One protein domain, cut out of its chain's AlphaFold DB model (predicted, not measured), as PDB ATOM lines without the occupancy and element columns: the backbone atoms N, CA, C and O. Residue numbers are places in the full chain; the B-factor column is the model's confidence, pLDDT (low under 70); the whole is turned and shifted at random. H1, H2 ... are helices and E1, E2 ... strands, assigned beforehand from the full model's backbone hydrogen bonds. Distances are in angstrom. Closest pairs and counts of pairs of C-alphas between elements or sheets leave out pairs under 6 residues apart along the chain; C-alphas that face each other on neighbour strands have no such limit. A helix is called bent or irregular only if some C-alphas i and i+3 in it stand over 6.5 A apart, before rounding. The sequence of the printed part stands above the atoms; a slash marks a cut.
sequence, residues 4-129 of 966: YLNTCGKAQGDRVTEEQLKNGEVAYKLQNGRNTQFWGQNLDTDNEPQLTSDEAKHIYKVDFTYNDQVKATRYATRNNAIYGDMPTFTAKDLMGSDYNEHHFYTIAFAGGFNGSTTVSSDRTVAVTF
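AT A GLANCE: This is residues 4 to 129 of the 966 residues of the protein "Putative chitinase" of Alloprevotella rava (UniProt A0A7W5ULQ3). A curled wall of four strands, in the order E4, E3, E6, E5, runs through the body; H2 packs between one end of it and the small hairpin E1 and E2, while H3 sits beside the strands at the other end. The printed part has 126 residues with three named helices and six named strands, in the order H1 H2 E1 E2 E3 E4 H3 E5 E6; under half of the residues are in them. The class is mixed, helices and strands; the large sheet is mixed, the small one antiparallel. The whole is only just loose, close to compact, with a radius of gyration of the C-alphas of 16.9 A and spans of 53 by 37 by 23 A.

IN THESE COORDINATES: After residues 4 to 17, with no named element, H1 (residues 18 to 22) begins at C-alpha 18 (294.050, 196.784, 109.024). H2 is residues 25 to 31, E1 38 to 40, E2 50 to 52. E3, residues 59 to 66, is 23.1 A long; E4, residues 69 to 77, is 23.7 A and bends by 61 degrees at residue 72. H3, residues 91 to 98, is irregular: C-alphas 94 and 97 are 9.4 A apart. E5 is residues 104 to 109, 16.9 A; E6, residues 123 to 129, is 19.5 A and ends at C-alpha 129 (268.763, 211.695, 125.363).

HOW THE PARTS SIT: H2 is on the large sheet at a height of 8.2 A; its closest C-alphas to E1 are Gln 31 and Trp 39, 4.7 A. Hairpin E1 and E2 has N 40 and O 50 at 2.9 A, within hydrogen-bond range, as are N 62 and O 74 in hairpin E3 and E4, 2.8 A. E6 is parallel to E3 (N 65 and O 125, 2.9 A) and antiparallel to E5 (N 108 and O 128, 2.8 A). H3 stands at the sheet's level. Every O i to N i+4 pair is within range in H1 and H2, 2 of 4 in H3.

THE WHOLE: The farthest C-alphas, Gly 9 and His 102, are 55.4 A apart. Links E4 to H3 and E5 to E6 are long. The printed part has no cut; no printed residue is under 70.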
ATOM      1  N   TYR A   4     292.877 199.022  98.739       87.88
ATOM      2  CA  TYR A   4     294.232 198.538  99.017       87.88
ATOM      3  C   TYR A   4     294.650 198.812 100.466       87.88
ATOM      4  O   TYR A   4     294.400 199.891 101.000       87.88
ATOM      5  N   LEU A   5     295.328 197.847 101.094       86.56
ATOM      6  CA  LEU A   5     295.948 198.024 102.412       86.56
ATOM      7  C   LEU A   5     297.365 198.602 102.277       86.56
ATOM      8  O   LEU A   5     297.683 199.655 102.828       86.56
ATOM      9  N   ASN A   6     298.192 197.928 101.473       86.19
ATOM     10  CA  ASN A   6     299.586 198.274 101.206       86.19
ATOM     11  C   ASN A   6     299.781 198.548  99.709       86.19
ATOM     12  O   ASN A   6     299.235 197.842  98.864       86.19
ATOM     13  N   THR A   7     300.556 199.574  99.364       83.50
ATOM     14  CA  THR A   7     300.817 199.947  97.964       83.50
ATOM     15  C   THR A   7     301.951 199.124  97.362       83.50
ATOM     16  O   THR A   7     303.039 199.077  97.933       83.50
ATOM     17  N   CYS A   8     301.750 198.589  96.158       73.31
ATOM     18  CA  CYS A   8     302.823 198.057  95.316       73.31
ATOM     19  C   CYS A   8     302.995 198.973  94.087       73.31
ATOM     20  O   CYS A   8     302.393 198.746  93.041       73.31
ATOM     21  N   GLY A   9     303.749 200.074  94.233       78.44
ATOM     22  CA  GLY A   9     303.952 201.087  93.180       78.44
ATOM     23  C   GLY A   9     303.016 202.305  93.279       78.44
ATOM     24  O   GLY A   9     302.776 202.813  94.374       78.44
ATOM     25  N   LYS A  10     302.511 202.820  92.142       79.56
ATOM     26  CA  LYS A  10     301.547 203.944  92.130       79.56
ATOM     27  C   LYS A  10     300.209 203.491  92.718       79.56
ATOM     28  O   LYS A  10     299.605 202.554  92.207       79.56
ATOM     29  N   ALA A  11     299.738 204.185  93.752       80.06
ATOM     30  CA  ALA A  11     298.454 203.899  94.381       80.06
ATOM     31  C   ALA A  11     297.289 204.063  93.386       80.06
ATOM     32  O   ALA A  11     297.169 205.093  92.722       80.06
ATOM     33  N   GLN A  12     296.436 203.041  93.299       79.69
ATOM     34  CA  GLN A  12     295.185 203.031  92.540       79.69
ATOM     35  C   GLN A  12     294.095 202.393  93.417       79.69
ATOM     36  O   GLN A  12     294.314 201.320  93.975       79.69
ATOM     37  N   GLY A  13     292.934 203.044  93.534       86.12
ATOM     38  CA  GLY A  13     291.856 202.651  94.455       86.12
ATOM     39  C   GLY A  13     291.874 203.425  95.777       86.12
ATOM     40  O   GLY A  13     292.650 204.367  95.931       86.12
ATOM     41  N   ASP A  14     291.023 203.020  96.719       89.50
ATOM     42  CA  ASP A  14     290.893 203.665  98.031       89.50
ATOM     43  C   ASP A  14     291.713 202.915  99.092       89.50
ATOM     44  O   ASP A  14     291.636 201.687  99.208       89.50
ATOM     45  N   ARG A  15     292.506 203.647  99.885       90.19
ATOM     46  CA  ARG A  15     293.288 203.061 100.983       90.19
ATOM     47  C   ARG A  15     292.360 202.602 102.108       90.19
ATOM     48  O   ARG A  15     291.511 203.374 102.546       90.19
ATOM     49  N   VAL A  16     292.579 201.395 102.615       90.94
ATOM     50  CA  VAL A  16     291.927 200.862 103.822       90.94
ATOM     51  C   VAL A  16     292.961 200.612 104.920       90.94
ATOM     52  O   VAL A  16     294.157 200.524 104.639       90.94
ATOM     53  N   THR A  17     292.521 200.521 106.173       91.12
ATOM     54  CA  THR A  17     293.379 200.157 107.314       91.12
ATOM     55  C   THR A  17     293.225 198.680 107.689       91.12
ATOM     56  O   THR A  17     292.253 198.027 107.307       91.12
ATOM     57  N   GLU A  18     294.171 198.142 108.467       87.69
ATOM     58  CA  GLU A  18     294.050 196.784 109.024       87.69
ATOM     59  C   GLU A  18     292.804 196.637 109.907       87.69
ATOM     60  O   GLU A  18     292.170 195.586 109.918       87.69
ATOM     61  N   GLU A  19     292.418 197.699 110.616       86.81
ATOM     62  CA  GLU A  19     291.207 197.717 111.437       86.81
ATOM     63  C   GLU A  19     289.942 197.633 110.576       86.81
ATOM     64  O   GLU A  19     289.054 196.845 110.882       86.81
ATOM     65  N   GLN A  20     289.885 198.364 109.456       88.62
ATOM     66  CA  GLN A  20     288.760 198.300 108.513       88.62
ATOM     67  C   GLN A  20     288.627 196.923 107.843       88.62
ATOM     68  O   GLN A  20     287.523 196.507 107.483       88.62
ATOM     69  N   LEU A  21     289.744 196.209 107.658       87.75
ATOM     70  CA  LEU A  21     289.737 194.830 107.162       87.75
ATOM     71  C   LEU A  21     289.186 193.844 108.191       87.75
ATOM     72  O   LEU A  21     288.512 192.898 107.802       87.75
ATOM     73  N   LYS A  22     289.459 194.053 109.482       87.56
ATOM     74  CA  LYS A  22     288.996 193.170 110.565       87.56
ATOM     75  C   LYS A  22     287.558 193.453 110.984       87.56
ATOM     76  O   LYS A  22     286.802 192.529 111.246       87.56
ATOM     77  N   ASN A  23     287.165 194.724 111.016       88.94
ATOM     78  CA  ASN A  23     285.876 195.144 111.559       88.94
ATOM     79  C   ASN A  23     284.690 194.961 110.599       88.94
ATOM     80  O   ASN A  23     283.581 195.341 110.956       88.94
ATOM     81  N   GLY A  24     284.910 194.423 109.395       90.44
ATOM     82  CA  GLY A  24     283.859 194.150 108.413       90.44
ATOM     83  C   GLY A  24     283.556 195.284 107.441       90.44
ATOM     84  O   GLY A  24     282.823 195.064 106.478       90.44
ATOM     85  N   GLU A  25     284.141 196.474 107.616       92.19
ATOM     86  CA  GLU A  25     283.916 197.614 106.723       92.19
ATOM     87  C   GLU A  25     284.305 197.291 105.277       92.19
ATOM     88  O   GLU A  25     283.563 197.598 104.340       92.19
ATOM     89  N   VAL A  26     285.465 196.658 105.078       91.56
ATOM     90  CA  VAL A  26     285.946 196.324 103.729       91.56
ATOM     91  C   VAL A  26     285.105 195.211 103.099       91.56
ATOM     92  O   VAL A  26     284.767 195.319 101.920       91.56
ATOM     93  N   ALA A  27     284.693 194.196 103.869       91.62
ATOM     94  CA  ALA A  27     283.761 193.164 103.405       91.62
ATOM     95  C   ALA A  27     282.426 193.783 102.953       91.62
ATOM     96  O   ALA A  27     281.995 193.562 101.820       91.62
ATOM     97  N   TYR A  28     281.845 194.665 103.778       92.50
ATOM     98  CA  TYR A  28     280.611 195.390 103.469       92.50
ATOM     99  C   TYR A  28     280.731 196.300 102.229       92.50
ATOM    100  O   TYR A  28     279.811 196.435 101.419       92.50
ATOM    101  N   LYS A  29     281.889 196.929 102.026       91.12
ATOM    102  CA  LYS A  29     282.147 197.728 100.822       91.12
ATOM    103  C   LYS A  29     282.324 196.871  99.566       91.12
ATOM    104  O   LYS A  29     281.941 197.298  98.474       91.12
ATOM    105  N   LEU A  30     282.915 195.683  99.695       90.00
ATOM    106  CA  LEU A  30     283.175 194.767  98.583       90.00
ATOM    107  C   LEU A  30     281.934 193.954  98.170       90.00
ATOM    108  O   LEU A  30     281.788 193.665  96.979       90.00
ATOM    109  N   GLN A  31     281.019 193.623  99.096       88.56
ATOM    110  CA  GLN A  31     279.755 192.941  98.763       88.56
ATOM    111  C   GLN A  31     278.911 193.753  97.775       88.56
ATOM    112  O   GLN A  31     278.254 193.160  96.928       88.56
ATOM    113  N   ASN A  32     278.960 195.093  97.838       83.88
ATOM    114  CA  ASN A  32     278.284 196.005  96.906       83.88
ATOM    115  C   ASN A  32     276.807 195.624  96.640       83.88
ATOM    116  O   ASN A  32     276.355 195.623  95.494       83.88
ATOM    117  N   GLY A  33     276.083 195.224  97.693       78.75
ATOM    118  CA  GLY A  33     274.671 194.820  97.639       78.75
ATOM    119  C   GLY A  33     274.381 193.431  97.051       78.75
ATOM    120  O   GLY A  33     273.220 193.108  96.815       78.75
ATOM    121  N   ARG A  34     275.399 192.602  96.784       82.69
ATOM    122  CA  ARG A  34     275.218 191.217  96.311       82.69
ATOM    123  C   ARG A  34     274.707 190.326  97.446       82.69
ATOM    124  O   ARG A  34     275.235 190.393  98.546       82.69
ATOM    125  N   ASN A  35     273.745 189.451  97.153       77.12
ATOM    126  CA  ASN A  35     273.081 188.577  98.133       77.12
ATOM    127  C   ASN A  35     273.228 187.067  97.852       77.12
ATOM    128  O   ASN A  35     272.732 186.261  98.629       77.12
ATOM    129  N   THR A  36     273.898 186.669  96.764       80.25
ATOM    130  CA  THR A  36     274.124 185.253  96.403       80.25
ATOM    131  C   THR A  36     275.599 184.862  96.473       80.25
ATOM    132  O   THR A  36     275.955 183.922  97.173       80.25
ATOM    133  N   GLN A  37     276.466 185.601  95.773       87.12
ATOM    134  CA  GLN A  37     277.923 185.482  95.848       87.12
ATOM    135  C   GLN A  37     278.512 186.855  96.183       87.12
ATOM    136  O   GLN A  37     278.568 187.759  95.339       87.12
ATOM    137  N   PHE A  38     278.915 187.021  97.435       89.81
ATOM    138  CA  PHE A  38     279.326 188.299  98.008       89.81
ATOM    139  C   PHE A  38     280.649 188.161  98.758       89.81
ATOM    140  O   PHE A  38     281.157 187.062  98.968       89.81
ATOM    141  N   TRP A  39     281.237 189.295  99.124       90.88
ATOM    142  CA  TRP A  39     282.404 189.320  99.997       90.88
ATOM    143  C   TRP A  39     281.923 189.275 101.443       90.88
ATOM    144  O   TRP A  39     281.316 190.231 101.914       90.88
ATOM    145  N   GLY A  40     282.133 188.139 102.101       89.94
ATOM    146  CA  GLY A  40     281.712 187.884 103.476       89.94
ATOM    147  C   GLY A  40     282.898 187.661 104.406       89.94
ATOM    148  O   GLY A  40     284.020 187.417 103.954       89.94
ATOM    149  N   GLN A  41     282.647 187.746 105.709       90.94
ATOM    150  CA  GLN A  41     283.666 187.595 106.747       90.94
ATOM    151  C   GLN A  41     283.034 187.151 108.076       90.94
ATOM    152  O   GLN A  41     281.959 187.621 108.454       90.94
ATOM    153  N   ASN A  42     283.723 186.280 108.814       90.00
ATOM    154  CA  ASN A  42     283.488 186.109 110.249       90.00
ATOM    155  C   ASN A  42     284.372 187.103 111.011       90.00
ATOM    156  O   ASN A  42     285.586 186.916 111.057       90.00
ATOM    157  N   LEU A  43     283.781 188.150 111.596       88.19
ATOM    158  CA  LEU A  43     284.531 189.296 112.142       88.19
ATOM    159  C   LEU A  43     285.480 188.937 113.306       88.19
ATOM    160  O   LEU A  43     286.459 189.642 113.531       88.19
ATOM    161  N   ASP A  44     285.261 187.807 113.986       79.75
ATOM    162  CA  ASP A  44     286.118 187.346 115.090       79.75
ATOM    163  C   ASP A  44     287.295 186.452 114.661       79.75
ATOM    164  O   ASP A  44     288.271 186.322 115.400       79.75
ATOM    165  N   THR A  45     287.216 185.802 113.494       84.19
ATOM    166  CA  THR A  45     288.171 184.742 113.102       84.19
ATOM    167  C   THR A  45     288.851 184.975 111.764       84.19
ATOM    168  O   THR A  45     289.964 184.496 111.549       84.19
ATOM    169  N   ASP A  46     288.189 185.673 110.846       86.81
ATOM    170  CA  ASP A  46     288.682 185.855 109.489       86.81
ATOM    171  C   ASP A  46     289.515 187.145 109.433       86.81
ATOM    172  O   ASP A  46     289.038 188.230 109.762       86.81
ATOM    173  N   ASN A  47     290.765 187.047 108.977       80.56
ATOM    174  CA  ASN A  47     291.670 188.203 108.888       80.56
ATOM    175  C   ASN A  47     291.411 189.094 107.660       80.56
ATOM    176  O   ASN A  47     291.942 190.201 107.583       80.56
ATOM    177  N   GLU A  48     290.627 188.615 106.696       82.56
ATOM    178  CA  GLU A  48     290.328 189.317 105.450       82.56
ATOM    179  C   GLU A  48     288.977 188.864 104.866       82.56
ATOM    180  O   GLU A  48     288.569 187.717 105.082       82.56
ATOM    181  N   PRO A  49     288.275 189.726 104.106       89.56
ATOM    182  CA  PRO A  49     287.054 189.346 103.404       89.56
ATOM    183  C   PRO A  49     287.321 188.269 102.347       89.56
ATOM    184  O   PRO A  49     288.299 188.352 101.608       89.56
ATOM    185  N   GLN A  50     286.413 187.303 102.202       89.62
ATOM    186  CA  GLN A  50     286.500 186.248 101.186       89.62
ATOM    187  C   GLN A  50     285.213 186.179 100.361       89.62
ATOM    188  O   GLN A  50     284.117 186.437 100.864       89.62
ATOM    189  N   LEU A  51     285.330 185.817  99.082       90.12
ATOM    190  CA  LEU A  51     284.165 185.606  98.227       90.12
ATOM    191  C   LEU A  51     283.452 184.311  98.651       90.12
ATOM    192  O   LEU A  51     284.047 183.237  98.630       90.12
ATOM    193  N   THR A  52     282.182 184.404  99.034       88.38
ATOM    194  CA  THR A  52     281.420 183.288  99.606       88.38
ATOM    195  C   THR A  52     279.945 183.346  99.205       88.38
ATOM    196  O   THR A  52     279.434 184.394  98.805       88.38
ATOM    197  N   SER A  53     279.270 182.201  99.295       87.69
ATOM    198  CA  SER A  53     277.807 182.073  99.237       87.69
ATOM    199  C   SER A  53     277.200 181.672 100.585       87.69
ATOM    200  O   SER A  53     276.003 181.411 100.668       87.69
ATOM    201  N   ASP A  54     278.022 181.567 101.632       89.75
ATOM    202  CA  ASP A  54     277.564 181.281 102.989       89.75
ATOM    203  C   ASP A  54     276.891 182.522 103.577       89.75
ATOM    204  O   ASP A  54     277.553 183.483 103.976       89.75
ATOM    205  N   GLU A  55     275.561 182.487 103.634       86.31
ATOM    206  CA  GLU A  55     274.729 183.554 104.183       86.31
ATOM    207  C   GLU A  55     275.101 183.943 105.621       86.31
ATOM    208  O   GLU A  55     274.860 185.089 106.012       86.31
ATOM    209  N   ALA A  56     275.694 183.030 106.399       87.75
ATOM    210  CA  ALA A  56     276.144 183.321 107.753       87.75
ATOM    211  C   ALA A  56     277.294 184.331 107.771       87.75
ATOM    212  O   ALA A  56     277.404 185.057 108.741       87.75
ATOM    213  N   LYS A  57     278.090 184.449 106.699       90.62
ATOM    214  CA  LYS A  57     279.221 185.390 106.592       90.62
ATOM    215  C   LYS A  57     278.839 186.773 106.051       90.62
ATOM    216  O   LYS A  57     279.719 187.601 105.816       90.62
ATOM    217  N   HIS A  58     277.556 187.023 105.791       91.25
ATOM    218  CA  HIS A  58     277.097 188.304 105.251       91.25
ATOM    219  C   HIS A  58     277.276 189.426 106.275       91.25
ATOM    220  O   HIS A  58     276.905 189.256 107.439       91.25
ATOM    221  N   ILE A  59     277.809 190.574 105.844       93.81
ATOM    222  CA  ILE A  59     278.041 191.725 106.718       93.81
ATOM    223  C   ILE A  59     276.905 192.737 106.576       93.81
ATOM    224  O   ILE A  59     276.491 193.085 105.467       93.81
ATOM    225  N   TYR A  60     276.412 193.221 107.712       93.88
ATOM    226  CA  TYR A  60     275.439 194.302 107.804       93.88
ATOM    227  C   TYR A  60     276.035 195.517 108.498       93.88
ATOM    228  O   TYR A  60     276.805 195.392 109.453       93.88
ATOM    229  N   LYS A  61     275.651 196.697 108.021       95.19
ATOM    230  CA  LYS A  61     276.064 197.995 108.544       95.19
ATOM    231  C   LYS A  61     275.068 198.501 109.587       95.19
ATOM    232  O   LYS A  61     273.855 198.498 109.370       95.19
ATOM    233  N   VAL A  62     275.593 198.996 110.703       96.31
ATOM    234  CA  VAL A  62     274.834 199.684 111.750       96.31
ATOM    235  C   VAL A  62     275.358 201.108 111.888       96.31
ATOM    236  O   VAL A  62     276.460 201.325 112.393       96.31
ATOM    237  N   ASP A  63     274.561 202.079 111.449       96.50
ATOM    238  CA  ASP A  63     274.873 203.501 111.600       96.50
ATOM    239  C   ASP A  63     274.191 204.076 112.840       96.50
ATOM    240  O   ASP A  63     272.968 204.048 112.963       96.50
ATOM    241  N   PHE A  64     274.978 204.651 113.745       95.44
ATOM    242  CA  PHE A  64     274.492 205.377 114.912       95.44
ATOM    243  C   PHE A  64     274.361 206.852 114.562       95.44
ATOM    244  O   PHE A  64     275.357 207.499 114.224       95.44
ATOM    245  N   THR A  65     273.142 207.382 114.621       94.06
ATOM    246  CA  THR A  65     272.836 208.733 114.132       94.06
ATOM    247  C   THR A  65     272.326 209.649 115.232       94.06
ATOM    248  O   THR A  65     271.576 209.226 116.103       94.06
ATOM    249  N   TYR A  66     272.712 210.922 115.180       91.12
ATOM    250  CA  TYR A  66     272.134 211.990 115.996       91.12
ATOM    251  C   TYR A  66     271.816 213.179 115.087       91.12
ATOM    252  O   TYR A  66     272.686 213.588 114.315       91.12
ATOM    253  N   ASN A  67     270.584 213.703 115.153       87.81
ATOM    254  CA  ASN A  67     270.051 214.722 114.233       87.81
ATOM    255  C   ASN A  67     270.331 214.383 112.754       87.81
ATOM    256  O   ASN A  67     270.937 215.170 112.029       87.81
ATOM    257  N   ASP A  68     269.961 213.165 112.344       87.69
ATOM    258  CA  ASP A  68     270.132 212.619 110.986       87.69
ATOM    259  C   ASP A  68     271.585 212.542 110.465       87.69
ATOM    260  O   ASP A  68     271.822 212.191 109.309       87.69
ATOM    261  N   GLN A  69     272.588 212.799 111.312       90.75
ATOM    262  CA  GLN A  69     274.006 212.650 110.979       90.75
ATOM    263  C   GLN A  69     274.592 211.378 111.586       90.75
ATOM    264  O   GLN A  69     274.420 211.123 112.778       90.75
ATOM    265  N   VAL A  70     275.354 210.613 110.800       93.19
ATOM    266  CA  VAL A  70     276.097 209.440 111.291       93.19
ATOM    267  C   VAL A  70     277.239 209.901 112.199       93.19
ATOM    268  O   VAL A  70     278.121 210.641 111.772       93.19
ATOM    269  N   LYS A  71     277.212 209.462 113.460       93.50
ATOM    270  CA  LYS A  71     278.230 209.764 114.480       93.50
ATOM    271  C   LYS A  71     279.184 208.598 114.714       93.50
ATOM    272  O   LYS A  71     280.336 208.815 115.069       93.50
ATOM    273  N   ALA A  72     278.720 207.371 114.489       94.06
ATOM    274  CA  ALA A  72     279.562 206.182 114.466       94.06
ATOM    275  C   ALA A  72     278.956 205.120 113.546       94.06
ATOM    276  O   ALA A  72     277.737 205.035 113.408       94.06
ATOM    277  N   THR A  73     279.805 204.269 112.980       94.75
ATOM    278  CA  THR A  73     279.390 203.083 112.226       94.75
ATOM    279  C   THR A  73     280.006 201.844 112.870       94.75
ATOM    280  O   THR A  73     281.159 201.863 113.315       94.75
ATOM    281  N   ARG A  74     279.227 200.766 112.936       94.88
ATOM    282  CA  ARG A  74     279.674 199.415 113.295       94.88
ATOM    283  C   ARG A  74     279.172 198.425 112.251       94.88
ATOM    284  O   ARG A  74     278.264 198.741 111.483       94.88
ATOM    285  N   TYR A  75     279.747 197.233 112.242       94.75
ATOM    286  CA  TYR A  75     279.332 196.158 111.349       94.75
ATOM    287  C   TYR A  75     279.071 194.889 112.147       94.75
ATOM    288  O   TYR A  75     279.609 194.714 113.238       94.75
ATOM    289  N   ALA A  76     278.226 194.024 111.609       94.12
ATOM    290  CA  ALA A  76     277.865 192.757 112.217       94.12
ATOM    291  C   ALA A  76     277.793 191.673 111.148       94.12
ATOM    292  O   ALA A  76     277.271 191.898 110.055       94.12
ATOM    293  N   THR A  77     278.265 190.481 111.486       92.94
ATOM    294  CA  THR A  77     277.967 189.274 110.717       92.94
ATOM    295  C   THR A  77     276.490 188.900 110.924       92.94
ATOM    296  O   THR A  77     275.938 189.128 112.003       92.94
ATOM    297  N   ARG A  78     275.821 188.339 109.910       90.56
ATOM    298  CA  ARG A  78     274.383 188.021 109.954       90.56
ATOM    299  C   ARG A  78     273.972 187.291 111.233       90.56
ATOM    300  O   ARG A  78     274.535 186.260 111.581       90.56
ATOM    301  N   ASN A  79     272.922 187.804 111.876       90.94
ATOM    302  CA  ASN A  79     272.337 187.298 113.122       90.94
ATOM    303  C   ASN A  79     273.280 187.324 114.341       90.94
ATOM    304  O   ASN A  79     272.924 186.768 115.376       90.94
ATOM    305  N   ASN A  80     274.419 188.014 114.254       91.94
ATOM    306  CA  ASN A  80     275.297 188.295 115.385       91.94
ATOM    307  C   ASN A  80     275.148 189.751 115.842       91.94
ATOM    308  O   ASN A  80     274.497 190.568 115.180       91.94
ATOM    309  N   ALA A  81     275.709 190.061 117.009       93.44
ATOM    310  CA  ALA A  81     275.812 191.431 117.490       93.44
ATOM    311  C   ALA A  81     276.834 192.238 116.671       93.44
ATOM    312  O   ALA A  81     277.572 191.692 115.848       93.44
ATOM    313  N   ILE A  82     276.863 193.553 116.893       94.19
ATOM    314  CA  ILE A  82     277.912 194.411 116.336       94.19
ATOM    315  C   ILE A  82     279.298 193.939 116.789       94.19
ATOM    316  O   ILE A  82     279.474 193.491 117.917       94.19
ATOM    317  N   TYR A  83     280.279 194.057 115.901       91.44
ATOM    318  CA  TYR A  83     281.671 193.776 116.214       91.44
ATOM    319  C   TYR A  83     282.288 194.918 117.027       91.44
ATOM    320  O   TYR A  83     282.193 196.092 116.646       91.44
ATOM    321  N   GLY A  84     282.947 194.552 118.128       89.19
ATOM    322  CA  GLY A  84     283.500 195.483 119.110       89.19
ATOM    323  C   GLY A  84     282.443 196.105 120.027       89.19
ATOM    324  O   GLY A  84     281.277 195.713 120.038       89.19
ATOM    325  N   ASP A  85     282.864 197.098 120.810       90.88
ATOM    326  CA  ASP A  85     281.994 197.762 121.778       90.88
ATOM    327  C   ASP A  85     281.001 198.737 121.122       90.88
ATOM    328  O   ASP A  85     281.225 199.299 120.034       90.88
ATOM    329  N   MET A  86     279.906 198.993 121.848       92.88
ATOM    330  CA  MET A  86     278.985 200.090 121.550       92.88
ATOM    331  C   MET A  86     279.756 201.413 121.423       92.88
ATOM    332  O   MET A  86     280.708 201.645 122.169       92.88
ATOM    333  N   PRO A  87     279.365 202.307 120.501       90.06
ATOM    334  CA  PRO A  87     280.002 203.611 120.418       90.06
ATOM    335  C   PRO A  87     279.754 204.418 121.699       90.06
ATOM    336  O   PRO A  87     278.615 204.581 122.137       90.06
ATOM    337  N   THR A  88     280.833 204.946 122.272       88.81
ATOM    338  CA  THR A  88     280.784 205.859 123.416       88.81
ATOM    339  C   THR A  88     280.602 207.287 122.915       88.81
ATOM    340  O   THR A  88     281.376 207.756 122.081       88.81
ATOM    341  N   PHE A  89     279.600 207.991 123.438       88.62
ATOM    342  CA  PHE A  89     279.351 209.399 123.142       88.62
ATOM    343  C   PHE A  89     279.265 210.202 124.440       88.62
ATOM    344  O   PHE A  89     278.826 209.675 125.461       88.62
ATOM    345  N   THR A  90     279.613 211.489 124.398       86.81
ATOM    346  CA  THR A  90     279.223 212.444 125.444       86.81
ATOM    347  C   THR A  90     278.096 213.336 124.926       86.81
ATOM    348  O   THR A  90     277.998 213.601 123.725       86.81
ATOM    349  N   ALA A  91     277.225 213.818 125.820       87.25
ATOM    350  CA  ALA A  91     276.160 214.745 125.426       87.25
ATOM    351  C   ALA A  91     276.732 216.021 124.787       87.25
ATOM    352  O   ALA A  91     276.193 216.511 123.797       87.25
ATOM    353  N   LYS A  92     277.874 216.498 125.295       87.50
ATOM    354  CA  LYS A  92     278.587 217.662 124.766       87.50
ATOM    355  C   LYS A  92     279.064 217.448 123.326       87.50
ATOM    356  O   LYS A  92     278.829 218.314 122.488       87.50
ATOM    357  N   ASP A  93     279.663 216.295 123.024       87.25
ATOM    358  CA  ASP A  93     280.176 215.993 121.676       87.25
ATOM    359  C   ASP A  93     279.055 215.845 120.637       87.25
ATOM    360  O   ASP A  93     279.243 216.141 119.457       87.25
ATOM    361  N   LEU A  94     277.878 215.385 121.066       88.50
ATOM    362  CA  LEU A  94     276.720 215.207 120.193       88.50
ATOM    363  C   LEU A  94     275.937 216.506 119.968       88.50
ATOM    364  O   LEU A  94     275.575 216.795 118.827       88.50
ATOM    365  N   MET A  95     275.675 217.273 121.032       87.19
ATOM    366  CA  MET A  95     274.791 218.449 121.008       87.19
ATOM    367  C   MET A  95     275.510 219.761 120.658       87.19
ATOM    368  O   MET A  95     274.860 220.711 120.228       87.19
ATOM    369  N   GLY A  96     276.832 219.847 120.835       86.69
ATOM    370  CA  GLY A  96     277.595 221.055 120.521       86.69
ATOM    371  C   GLY A  96     277.072 222.288 121.267       86.69
ATOM    372  O   GLY A  96     277.124 222.337 122.493       86.69
ATOM    373  N   SER A  97     276.567 223.284 120.532       87.06
ATOM    374  CA  SER A  97     276.025 224.532 121.093       87.06
ATOM    375  C   SER A  97     274.732 224.361 121.895       87.06
ATOM    376  O   SER A  97     274.430 225.218 122.717       87.06
ATOM    377  N   ASP A  98     273.985 223.275 121.677       86.06
ATOM    378  CA  ASP A  98     272.720 223.017 122.381       86.06
ATOM    379  C   ASP A  98     272.939 222.348 123.750       86.06
ATOM    380  O   ASP A  98     271.996 222.161 124.527       86.06
ATOM    381  N   TYR A  99     274.185 221.967 124.060       89.88
ATOM    382  CA  TYR A  99     274.554 221.406 125.353       89.88
ATOM    383  C   TYR A  99     274.513 222.482 126.440       89.88
ATOM    384  O   TYR A  99     275.244 223.468 126.393       89.88
ATOM    385  N   ASN A 100     273.700 222.245 127.467       90.38
ATOM    386  CA  ASN A 100     273.710 223.040 128.690       90.38
ATOM    387  C   ASN A 100     274.310 222.210 129.829       90.38
ATOM    388  O   ASN A 100     273.737 221.181 130.189       90.38
ATOM    389  N   GLU A 101     275.425 222.677 130.392       91.06
ATOM    390  CA  GLU A 101     276.168 222.007 131.465       91.06
ATOM    391  C   GLU A 101     275.409 221.901 132.795       91.06
ATOM    392  O   GLU A 101     275.746 221.034 133.601       91.06
ATOM    393  N   HIS A 102     274.356 222.699 132.992       93.94
ATOM    394  CA  HIS A 102     273.497 222.645 134.176       93.94
ATOM    395  C   HIS A 102     272.504 221.477 134.162       93.94
ATOM    396  O   HIS A 102     272.040 221.055 135.213       93.94
ATOM    397  N   HIS A 103     272.203 220.910 132.991       93.94
ATOM    398  CA  HIS A 103     271.230 219.827 132.857       93.94
ATOM    399  C   HIS A 103     271.881 218.443 132.931       93.94
ATOM    400  O   HIS A 103     273.005 218.232 132.478       93.94
ATOM    401  N   PHE A 104     271.133 217.452 133.404       93.00
ATOM    402  CA  PHE A 104     271.550 216.056 133.388       93.00
ATOM    403  C   PHE A 104     271.102 215.348 132.101       93.00
ATOM    404  O   PHE A 104     269.945 215.467 131.690       93.00
ATOM    405  N   TYR A 105     271.998 214.562 131.494       90.06
ATOM    406  CA  TYR A 105     271.724 213.797 130.276       90.06
ATOM    407  C   TYR A 105     272.114 212.329 130.452       90.06
ATOM    408  O   TYR A 105     273.220 212.019 130.885       90.06
ATOM    409  N   THR A 106     271.237 211.423 130.018       88.25
ATOM    410  CA  THR A 106     271.584 210.009 129.790       88.25
ATOM    411  C   THR A 106     271.373 209.666 128.325       88.25
ATOM    412  O   THR A 106     270.370 210.071 127.736       88.25
ATOM    413  N   ILE A 107     272.327 208.951 127.733       89.44
ATOM    414  CA  ILE A 107     272.268 208.533 126.332       89.44
ATOM    415  C   ILE A 107     271.535 207.197 126.240       89.44
ATOM    416  O   ILE A 107     271.854 206.253 126.961       89.44
ATOM    417  N   ALA A 108     270.576 207.116 125.326       89.75
ATOM    418  CA  ALA A 108     269.854 205.900 124.995       89.75
ATOM    419  C   ALA A 108     269.864 205.671 123.482       89.75
ATOM    420  O   ALA A 108     269.836 206.611 122.687       89.75
ATOM    421  N   PHE A 109     269.861 204.407 123.080       91.94
ATOM    422  CA  PHE A 109     269.818 204.006 121.680       91.94
ATOM    423  C   PHE A 109     268.412 203.528 121.320       91.94
ATOM    424  O   PHE A 109     267.792 202.756 122.060       91.94
ATOM    425  N   ALA A 110     267.894 203.998 120.186       91.62
ATOM    426  CA  ALA A 110     266.532 203.721 119.753       91.62
ATOM    427  C   ALA A 110     266.238 202.213 119.683       91.62
ATOM    428  O   ALA A 110     267.082 201.407 119.290       91.62
ATOM    429  N   GLY A 111     265.024 201.833 120.092       86.75
ATOM    430  CA  GLY A 111     264.595 200.432 120.143       86.75
ATOM    431  C   GLY A 111     265.291 199.589 121.219       86.75
ATOM    432  O   GLY A 111     265.191 198.367 121.170       86.75
ATOM    433  N   GLY A 112     266.005 200.212 122.167       88.75
ATOM    434  CA  GLY A 112     266.769 199.500 123.195       88.75
ATOM    435  C   GLY A 112     268.033 198.827 122.657       88.75
ATOM    436  O   GLY A 112     268.537 197.895 123.288       88.75
ATOM    437  N   PHE A 113     268.527 199.274 121.493       92.94
ATOM    438  CA  PHE A 113     269.705 198.707 120.845       92.94
ATOM    439  C   PHE A 113     270.919 198.758 121.782       92.94
ATOM    440  O   PHE A 113     271.252 199.793 122.354       92.94
ATOM    441  N   ASN A 114     271.593 197.629 121.938       92.38
ATOM    442  CA  ASN A 114     272.723 197.459 122.844       92.38
ATOM    443  C   ASN A 114     273.731 196.459 122.253       92.38
ATOM    444  O   ASN A 114     273.480 195.859 121.207       92.38
ATOM    445  N   GLY A 115     274.861 196.257 122.935       89.31
ATOM    446  CA  GLY A 115     275.962 195.415 122.452       89.31
ATOM    447  C   GLY A 115     275.624 193.936 122.228       89.31
ATOM    448  O   GLY A 115     276.426 193.240 121.625       89.31
ATOM    449  N   SER A 116     274.459 193.441 122.663       91.69
ATOM    450  CA  SER A 116     273.992 192.074 122.377       91.69
ATOM    451  C   SER A 116     272.863 192.013 121.341       91.69
ATOM    452  O   SER A 116     272.369 190.932 121.019       91.69
ATOM    453  N   THR A 117     272.442 193.158 120.793       94.19
ATOM    454  CA  THR A 117     271.363 193.214 119.804       94.19
ATOM    455  C   THR A 117     271.820 192.606 118.481       94.19
ATOM    456  O   THR A 117     272.732 193.120 117.836       94.19
ATOM    457  N   THR A 118     271.159 191.530 118.047       93.88
ATOM    458  CA  THR A 118     271.489 190.850 116.790       93.88
ATOM    459  C   THR A 118     271.066 191.668 115.567       93.88
ATOM    460  O   THR A 118     270.040 192.366 115.555       93.88
ATOM    461  N   VAL A 119     271.879 191.588 114.514       92.81
ATOM    462  CA  VAL A 119     271.721 192.366 113.282       92.81
ATOM    463  C   VAL A 119     271.528 191.418 112.100       92.81
ATOM    464  O   VAL A 119     272.383 190.594 111.786       92.81
ATOM    465  N   SER A 120     270.379 191.523 111.437       91.12
ATOM    466  CA  SER A 120     269.994 190.672 110.298       91.12
ATOM    467  C   SER A 120     269.766 191.450 108.997       91.12
ATOM    468  O   SER A 120     269.437 190.848 107.979       91.12
ATOM    469  N   SER A 121     269.902 192.775 109.045       92.56
ATOM    470  CA  SER A 121     269.790 193.724 107.931       92.56
ATOM    471  C   SER A 121     270.517 195.020 108.298       92.56
ATOM    472  O   SER A 121     270.710 195.296 109.488       92.56
ATOM    473  N   ASP A 122     270.898 195.813 107.294       93.62
ATOM    474  CA  ASP A 122     271.440 197.155 107.524       93.62
ATOM    475  C   ASP A 122     270.429 198.004 108.292       93.62
ATOM    476  O   ASP A 122     269.226 197.970 108.016       93.62
ATOM    477  N   ARG A 123     270.906 198.765 109.275       93.69
ATOM    478  CA  ARG A 123     270.028 199.567 110.129       93.69
ATOM    479  C   ARG A 123     270.670 200.853 110.601       93.69
ATOM    480  O   ARG A 123     271.879 200.949 110.794       93.69
ATOM    481  N   THR A 124     269.803 201.811 110.879       94.38
ATOM    482  CA  THR A 124     270.154 203.060 111.539       94.38
ATOM    483  C   THR A 124     269.600 203.041 112.956       94.38
ATOM    484  O   THR A 124     268.421 202.764 113.166       94.38
ATOM    485  N   VAL A 125     270.454 203.329 113.933       94.44
ATOM    486  CA  VAL A 125     270.108 203.412 115.352       94.44
ATOM    487  C   VAL A 125     270.215 204.873 115.768       94.44
ATOM    488  O   VAL A 125     271.311 205.429 115.829       94.44
ATOM    489  N   ALA A 126     269.080 205.515 116.032       92.62
ATOM    490  CA  ALA A 126     269.086 206.886 116.529       92.62
ATOM    491  C   ALA A 126     269.607 206.928 117.975       92.62
ATOM    492  O   ALA A 126     269.196 206.132 118.824       92.62
ATOM    493  N   VAL A 127     270.509 207.863 118.249       92.12
ATOM    494  CA  VAL A 127     270.994 208.209 119.583       92.12
ATOM    495  C   VAL A 127     270.056 209.270 120.148       92.12
ATOM    496  O   VAL A 127     269.799 210.291 119.516       92.12
ATOM    497  N   THR A 128     269.515 209.017 121.332       88.12
ATOM    498  CA  THR A 128     268.529 209.867 122.010       88.12
ATOM    499  C   THR A 128     269.007 210.210 123.416       88.12
ATOM    500  O   THR A 128     269.863 209.518 123.969       88.12
ATOM    501  N   PHE A 129     268.456 211.276 123.998       85.38
ATOM    502  CA  PHE A 129     268.763 211.695 125.363       85.38
ATOM    503  C   PHE A 129     267.522 211.649 126.240       85.38
ATOM    504  O   PHE A 129     266.474 212.154 125.839       85.38
TER     505      PHE A 129